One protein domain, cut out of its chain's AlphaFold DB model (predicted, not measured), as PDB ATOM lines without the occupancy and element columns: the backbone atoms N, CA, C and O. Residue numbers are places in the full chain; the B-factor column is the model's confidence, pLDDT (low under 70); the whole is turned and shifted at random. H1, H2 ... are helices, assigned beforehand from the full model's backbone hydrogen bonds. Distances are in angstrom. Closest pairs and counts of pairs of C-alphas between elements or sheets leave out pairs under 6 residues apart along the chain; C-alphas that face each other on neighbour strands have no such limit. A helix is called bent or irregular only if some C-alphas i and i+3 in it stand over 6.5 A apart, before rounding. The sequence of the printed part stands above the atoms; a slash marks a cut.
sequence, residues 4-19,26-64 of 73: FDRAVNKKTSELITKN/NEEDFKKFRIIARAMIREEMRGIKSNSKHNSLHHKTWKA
ATOM      1  N   PHE A   4      45.332   0.309  40.404       90.69
ATOM      2  CA  PHE A   4      44.517   1.437  39.954       90.69
ATOM      3  C   PHE A   4      45.378   2.654  39.587       90.69
ATOM      4  O   PHE A   4      45.272   3.178  38.484       90.69
ATOM      5  N   ASP A   5      46.279   3.069  40.472       89.88
ATOM      6  CA  ASP A   5      47.172   4.207  40.265       89.88
ATOM      7  C   ASP A   5      48.158   3.935  39.122       89.88
ATOM      8  O   ASP A   5      48.457   4.838  38.343       89.88
ATOM      9  N   ARG A   6      48.592   2.678  38.937       93.38
ATOM     10  CA  ARG A   6      49.382   2.283  37.760       93.38
ATOM     11  C   ARG A   6      48.600   2.468  36.457       93.38
ATOM     12  O   ARG A   6      49.161   2.989  35.495       93.38
ATOM     13  N   ALA A   7      47.329   2.069  36.426       93.88
ATOM     14  CA  ALA A   7      46.466   2.251  35.259       93.88
ATOM     15  C   ALA A   7      46.198   3.738  34.976       93.88
ATOM     16  O   ALA A   7      46.291   4.168  33.828       93.88
ATOM     17  N   VAL A   8      45.956   4.539  36.021       93.88
ATOM     18  CA  VAL A   8      45.782   5.994  35.904       93.88
ATOM     19  C   VAL A   8      47.031   6.637  35.314       93.88
ATOM     20  O   VAL A   8      46.912   7.400  34.362       93.88
ATOM     21  N   ASN A   9      48.222   6.319  35.826       93.31
ATOM     22  CA  ASN A   9      49.467   6.908  35.328       93.31
ATOM     23  C   ASN A   9      49.727   6.537  33.867       93.31
ATOM     24  O   ASN A   9      50.015   7.422  33.068       93.31
ATOM     25  N   LYS A  10      49.537   5.261  33.496       94.81
ATOM     26  CA  LYS A  10      49.654   4.824  32.098       94.81
ATOM     27  C   LYS A  10      48.703   5.616  31.197       94.81
ATOM     28  O   LYS A  10      49.129   6.167  30.186       94.81
ATOM     29  N   LYS A  11      47.435   5.736  31.602       94.12
ATOM     30  CA  LYS A  11      46.426   6.463  30.827       94.12
ATOM     31  C   LYS A  11      46.704   7.964  30.757       94.12
ATOM     32  O   LYS A  11      46.453   8.583  29.733       94.12
ATOM     33  N   THR A  12      47.250   8.538  31.824       92.81
ATOM     34  CA  THR A  12      47.659   9.948  31.871       92.81
ATOM     35  C   THR A  12      48.743  10.221  30.835       92.81
ATOM     36  O   THR A  12      48.587  11.136  30.036       92.81
ATOM     37  N   SER A  13      49.793   9.393  30.792       91.56
ATOM     38  CA  SER A  13      50.849   9.500  29.780       91.56
ATOM     39  C   SER A  13      50.297   9.344  28.363       91.56
ATOM     40  O   SER A  13      50.603  10.169  27.513       91.56
ATOM     41  N   GLU A  14      49.420   8.361  28.117       92.50
ATOM     42  CA  GLU A  14      48.756   8.192  26.812       92.50
ATOM     43  C   GLU A  14      47.979   9.449  26.386       92.50
ATOM     44  O   GLU A  14      48.074   9.879  25.237       92.50
ATOM     45  N   LEU A  15      47.211  10.052  27.302       91.00
ATOM     46  CA  LEU A  15      46.436  11.260  27.018       91.00
ATOM     47  C   LEU A  15      47.335  12.468  26.749       91.00
ATOM     48  O   LEU A  15      47.052  13.224  25.824       91.00
ATOM     49  N   ILE A  16      48.408  12.636  27.521       90.19
ATOM     50  CA  ILE A  16      49.376  13.718  27.316       90.19
ATOM     51  C   ILE A  16      50.044  13.562  25.955       90.19
ATOM     52  O   ILE A  16      49.998  14.484  25.150       90.19
ATOM     53  N   THR A  17      50.588  12.382  25.651       89.12
ATOM     54  CA  THR A  17      51.241  12.125  24.363       89.12
ATOM     55  C   THR A  17      50.283  12.326  23.191       89.12
ATOM     56  O   THR A  17      50.704  12.827  22.160       89.12
ATOM     57  N   LYS A  18      48.996  11.979  23.327       88.69
ATOM     58  CA  LYS A  18      48.013  12.170  22.251       88.69
ATOM     59  C   LYS A  18      47.642  13.640  22.023       88.69
ATOM     60  O   LYS A  18      47.416  14.019  20.880       88.69
ATOM     61  N   ASN A  19      47.520  14.437  23.085       86.62
ATOM     62  CA  ASN A  19      46.988  15.803  22.995       86.62
ATOM     63  C   ASN A  19      48.070  16.890  22.939       86.62
ATOM     64  O   ASN A  19      47.810  17.954  22.394       86.62
ATOM     65  N   ASN A  26      53.229  21.241  31.046       92.00
ATOM     66  CA  ASN A  26      53.284  21.928  32.327       92.00
ATOM     67  C   ASN A  26      52.586  21.114  33.427       92.00
ATOM     68  O   ASN A  26      51.832  20.166  33.181       92.00
ATOM     69  N   GLU A  27      52.814  21.490  34.688       90.19
ATOM     70  CA  GLU A  27      52.227  20.781  35.831       90.19
ATOM     71  C   GLU A  27      50.685  20.831  35.821       90.19
ATOM     72  O   GLU A  27      50.018  19.875  36.230       90.19
ATOM     73  N   GLU A  28      50.105  21.925  35.322       89.25
ATOM     74  CA  GLU A  28      48.655  22.075  35.169       89.25
ATOM     75  C   GLU A  28      48.074  21.096  34.144       89.25
ATOM     76  O   GLU A  28      47.050  20.460  34.422       89.25
ATOM     77  N   ASP A  29      48.759  20.888  33.017       88.19
ATOM     78  CA  ASP A  29      48.368  19.907  32.003       88.19
ATOM     79  C   ASP A  29      48.416  18.497  32.576       88.19
ATOM     80  O   ASP A  29      47.454  17.729  32.467       88.19
ATOM     81  N   PHE A  30      49.500  18.168  33.279       90.44
ATOM     82  CA  PHE A  30      49.628  16.875  33.933       90.44
ATOM     83  C   PHE A  30      48.495  16.639  34.944       90.44
ATOM     84  O   PHE A  30      47.881  15.568  34.951       90.44
ATOM     85  N   LYS A  31      48.158  17.642  35.769       91.38
ATOM     86  CA  LYS A  31      47.029  17.577  36.717       91.38
ATOM     87  C   LYS A  31      45.697  17.372  35.993       91.38
ATOM     88  O   LYS A  31      44.927  16.494  36.396       91.38
ATOM     89  N   LYS A  32      45.444  18.112  34.909       90.62
ATOM     90  CA  LYS A  32      44.250  17.980  34.062       90.62
ATOM     91  C   LYS A  32      44.111  16.561  33.508       90.62
ATOM     92  O   LYS A  32      43.114  15.887  33.784       90.62
ATOM     93  N   PHE A  33      45.120  16.062  32.793       91.88
ATOM     94  CA  PHE A  33      45.066  14.731  32.181       91.88
ATOM     95  C   PHE A  33      45.015  13.611  33.216       91.88
ATOM     96  O   PHE A  33      44.346  12.604  32.988       91.88
ATOM     97  N   ARG A  34      45.631  13.793  34.390       93.50
ATOM     98  CA  ARG A  34      45.543  12.827  35.489       93.50
ATOM     99  C   ARG A  34      44.130  12.715  36.055       93.50
ATOM    100  O   ARG A  34      43.679  11.609  36.366       93.50
ATOM    101  N   ILE A  35      43.417  13.833  36.193       93.12
ATOM    102  CA  ILE A  35      42.022  13.844  36.655       93.12
ATOM    103  C   ILE A  35      41.115  13.150  35.632       93.12
ATOM    104  O   ILE A  35      40.290  12.317  36.018       93.12
ATOM    105  N   ILE A  36      41.317  13.422  34.340       91.50
ATOM    106  CA  ILE A  36      40.576  12.785  33.243       91.50
ATOM    107  C   ILE A  36      40.857  11.278  33.202       91.50
ATOM    108  O   ILE A  36      39.928  10.473  33.251       91.50
ATOM    109  N   ALA A  37      42.130  10.874  33.214       93.50
ATOM    110  CA  ALA A  37      42.538   9.473  33.255       93.50
ATOM    111  C   ALA A  37      41.903   8.726  34.435       93.50
ATOM    112  O   ALA A  37      41.414   7.606  34.286       93.50
ATOM    113  N   ARG A  38      41.853   9.354  35.615       93.62
ATOM    114  CA  ARG A  38      41.226   8.766  36.805       93.62
ATOM    115  C   ARG A  38      39.722   8.558  36.630       93.62
ATOM    116  O   ARG A  38      39.213   7.551  37.120       93.62
ATOM    117  N   ALA A  39      39.023   9.471  35.956       91.50
ATOM    118  CA  ALA A  39      37.606   9.314  35.636       91.50
ATOM    119  C   ALA A  39      37.384   8.165  34.638       91.50
ATOM    120  O   ALA A  39      36.572   7.284  34.915       91.50
ATOM    121  N   MET A  40      38.175   8.103  33.559       91.56
ATOM    122  CA  MET A  40      38.101   7.032  32.553       91.56
ATOM    123  C   MET A  40      38.338   5.644  33.160       91.56
ATOM    124  O   MET A  40      37.525   4.744  32.974       91.56
ATOM    125  N   ILE A  41      39.403   5.477  33.953       93.50
ATOM    126  CA  ILE A  41      39.718   4.188  34.589       93.50
ATOM    127  C   ILE A  41      38.644   3.797  35.612       93.50
ATOM    128  O   ILE A  41      38.314   2.621  35.745       93.50
ATOM    129  N   ARG A  42      38.060   4.758  36.344       90.81
ATOM    130  CA  ARG A  42      36.935   4.466  37.250       90.81
ATOM    131  C   ARG A  42      35.689   4.032  36.499       90.81
ATOM    132  O   ARG A  42      35.004   3.139  36.989       90.81
ATOM    133  N   GLU A  43      35.394   4.665  35.369       90.25
ATOM    134  CA  GLU A  43      34.289   4.278  34.499       90.25
ATOM    135  C   GLU A  43      34.471   2.848  33.986       90.25
ATOM    136  O   GLU A  43      33.571   2.028  34.166       90.25
ATOM    137  N   GLU A  44      35.656   2.529  33.460       89.69
ATOM    138  CA  GLU A  44      36.003   1.208  32.931       89.69
ATOM    139  C   GLU A  44      35.959   0.124  34.017       89.69
ATOM    140  O   GLU A  44      35.234  -0.860  33.889       89.69
ATOM    141  N   MET A  45      36.655   0.327  35.140       88.88
ATOM    142  CA  MET A  45      36.738  -0.675  36.209       88.88
ATOM    143  C   MET A  45      35.404  -0.939  36.912       88.88
ATOM    144  O   MET A  45      35.227  -2.002  37.502       88.88
ATOM    145  N   ARG A  46      34.486   0.033  36.910       87.25
ATOM    146  CA  ARG A  46      33.160  -0.105  37.528       87.25
ATOM    147  C   ARG A  46      32.062  -0.422  36.511       87.25
ATOM    148  O   ARG A  46      30.913  -0.554  36.922       87.25
ATOM    149  N   GLY A  47      32.384  -0.499  35.217       86.00
ATOM    150  CA  GLY A  47      31.404  -0.699  34.147       86.00
ATOM    151  C   GLY A  47      30.304   0.370  34.132       86.00
ATOM    152  O   GLY A  47      29.134   0.060  33.899       86.00
ATOM    153  N   ILE A  48      30.646   1.621  34.455       85.00
ATOM    154  CA  ILE A  48      29.658   2.698  34.578       85.00
ATOM    155  C   ILE A  48      29.161   3.082  33.184       85.00
ATOM    156  O   ILE A  48      29.923   3.544  32.342       85.00
ATOM    157  N   LYS A  49      27.856   2.945  32.954       82.50
ATOM    158  CA  LYS A  49      27.213   3.437  31.730       82.50
ATOM    159  C   LYS A  49      26.982   4.945  31.810       82.50
ATOM    160  O   LYS A  49      26.750   5.482  32.897       82.50
ATOM    161  N   SER A  50      27.003   5.610  30.656       79.94
ATOM    162  CA  SER A  50      26.608   7.015  30.550       79.94
ATOM    163  C   SER A  50      25.188   7.195  31.085       79.94
ATOM    164  O   SER A  50      24.288   6.392  30.830       79.94
ATOM    165  N   ASN A  51      24.997   8.226  31.903       79.69
ATOM    166  CA  ASN A  51      23.715   8.510  32.532       79.69
ATOM    167  C   ASN A  51      23.565  10.021  32.711       79.69
ATOM    168  O   ASN A  51      24.427  10.662  33.313       79.69
ATOM    169  N   SER A  52      22.460  10.566  32.202       75.12
ATOM    170  CA  SER A  52      22.139  11.995  32.240       75.12
ATOM    171  C   SER A  52      21.662  12.480  33.612       75.12
ATOM    172  O   SER A  52      21.636  13.682  33.865       75.12
ATOM    173  N   LYS A  53      21.311  11.577  34.539       83.06
ATOM    174  CA  LYS A  53      20.907  11.965  35.896       83.06
ATOM    175  C   LYS A  53      22.099  12.564  36.643       83.06
ATOM    176  O   LYS A  53      23.122  11.900  36.821       83.06
ATOM    177  N   HIS A  54      21.920  13.764  37.186       77.94
ATOM    178  CA  HIS A  54      22.927  14.477  37.984       77.94
ATOM    179  C   HIS A  54      23.445  13.660  39.186       77.94
ATOM    180  O   HIS A  54      24.615  13.715  39.550       77.94
ATOM    181  N   ASN A  55      22.596  12.817  39.778       83.31
ATOM    182  CA  ASN A  55      22.978  11.985  40.925       83.31
ATOM    183  C   ASN A  55      23.585  10.627  40.531       83.31
ATOM    184  O   ASN A  55      23.893   9.814  41.409       83.31
ATOM    185  N   SER A  56      23.764  10.367  39.232       84.75
ATOM    186  CA  SER A  56      24.307   9.107  38.733       84.75
ATOM    187  C   SER A  56      25.766   8.906  39.141       84.75
ATOM    188  O   SER A  56      26.536   9.850  39.343       84.75
ATOM    189  N   LEU A  57      26.171   7.637  39.227       84.88
ATOM    190  CA  LEU A  57      27.568   7.286  39.468       84.88
ATOM    191  C   LEU A  57      28.483   7.807  38.345       84.88
ATOM    192  O   LEU A  57      29.626   8.162  38.621       84.88
ATOM    193  N   HIS A  58      27.965   7.918  37.118       86.25
ATOM    194  CA  HIS A  58      28.650   8.529  35.980       86.25
ATOM    195  C   HIS A  58      28.958  10.005  36.239       86.25
ATOM    196  O   HIS A  58      30.126  10.387  36.256       86.25
ATOM    197  N   HIS A  59      27.945  10.810  36.575       85.12
ATOM    198  CA  HIS A  59      28.142  12.228  36.874       85.12
ATOM    199  C   HIS A  59      29.108  12.432  38.052       85.12
ATOM    200  O   HIS A  59      30.037  13.231  37.975       85.12
ATOM    201  N   LYS A  60      28.979  11.632  39.122       86.75
ATOM    202  CA  LYS A  60      29.917  11.663  40.261       86.75
ATOM    203  C   LYS A  60      31.352  11.301  39.866       86.75
ATOM    204  O   LYS A  60      32.291  11.851  40.436       86.75
ATOM    205  N   THR A  61      31.524  10.381  38.919       87.25
ATOM    206  CA  THR A  61      32.842   9.942  38.433       87.25
ATOM    207  C   THR A  61      33.514  11.025  37.597       87.25
ATOM    208  O   THR A  61      34.705  11.272  37.773       87.25
ATOM    209  N   TRP A  62      32.743  11.721  36.763       89.94
ATOM    210  CA  TRP A  62      33.241  12.778  35.887       89.94
ATOM    211  C   TRP A  62      33.245  14.173  36.515       89.94
ATOM    212  O   TRP A  62      33.879  15.062  35.965       89.94
ATOM    213  N   LYS A  63      32.640  14.380  37.693       88.88
ATOM    214  CA  LYS A  63      32.509  15.699  38.346       88.88
ATOM    215  C   LYS A  63      33.811  16.507  38.417       88.88
ATOM    216  O   LYS A  63      33.795  17.716  38.221       88.88
ATOM    217  N   ALA A  64      34.934  15.857  38.727       87.06
ATOM    218  CA  ALA A  64      36.232  16.531  38.792       87.06
ATOM    219  C   ALA A  64      36.799  16.847  37.399       87.06
ATOM    220  O   ALA A  64      37.383  17.909  37.208       87.06
TER     221      ALA A  64
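Overview. This is residues 4 to 19 and 26 to 64 of the 73 residues of an uncharacterized protein of Clostridium sp. Maddingley MBC34-26 (UniProt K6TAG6). One long helix, H2, makes the spine; H1 crosses it near the middle on one side, and the short helix H3 folds back along part of it on the opposite side. The loop of residues 47 to 56, between H2 and H3, makes one end of the long axis. The printed part has 55 residues with three named helices, in the order H1, H2, H3, and no named strand; the class is all helix. It is only just compact, close to loose, with a radius of gyration of the C-alphas of 11.8 A, and its outline is elongated, 34 by 20 by 17 A.

Arrangement. Begin with the longest helix, H2, residues 27 to 46, which touches both other helices. Look at Arg 34 in it and at Thr 12 in H1, residues 4 to 19: their C-alphas, 5.1 A apart, are the closest of the two helices. H1 and H2 touch, with 20 pairs of C-alphas within 8 A and 7.6 A from centre to centre. They run opposite ways at a steep tilt of 56 degrees. Next look at H3, residues 57 to 62, which H2 touches with residues 36 to 43 alone. The closest C-alphas here are those of Ala 39 and Thr 61, 5.6 A apart. H2 and H3 form a helical hairpin, running opposite ways at a shallow tilt of 19 degrees. H1 and H3 are apart. In the backbone of H1, H2 and H3, every O i to N i+4 pair is within hydrogen-bond range.

Along the chain. Find C-alpha 27 at (52.227, 20.781, 35.831); from there H2 runs 20 residues to C-alpha 46 at (33.160, -0.105, 37.528), 28.3 A from first to last C-alpha. Go back to C-alpha 4 at (44.517, 1.437, 39.954), where H1 begins; its 16 residues run 22.4 A to C-alpha 19. H3 is six residues, 8.7 A from C-alpha 57 to C-alpha 62, and it ends at (33.241, 12.778, 35.887). None of the three helices is bent or irregular.

Size, cuts and confidence. The two C-alphas farthest apart are those of Asn 26 and Lys 53, 34.1 A. Between Asn 19 and Asn 26 you meet a cut: residues 20 to 25 are not printed, and C-alphas 19 and 26 are 12.8 A apart across it. The link from H1 to H2 runs across this cut. The link from H2 to H3, ten residues, is short but not tight. In the B-factor column the mean pLDDT of the printed part is 89.0, and no printed residue is under 70.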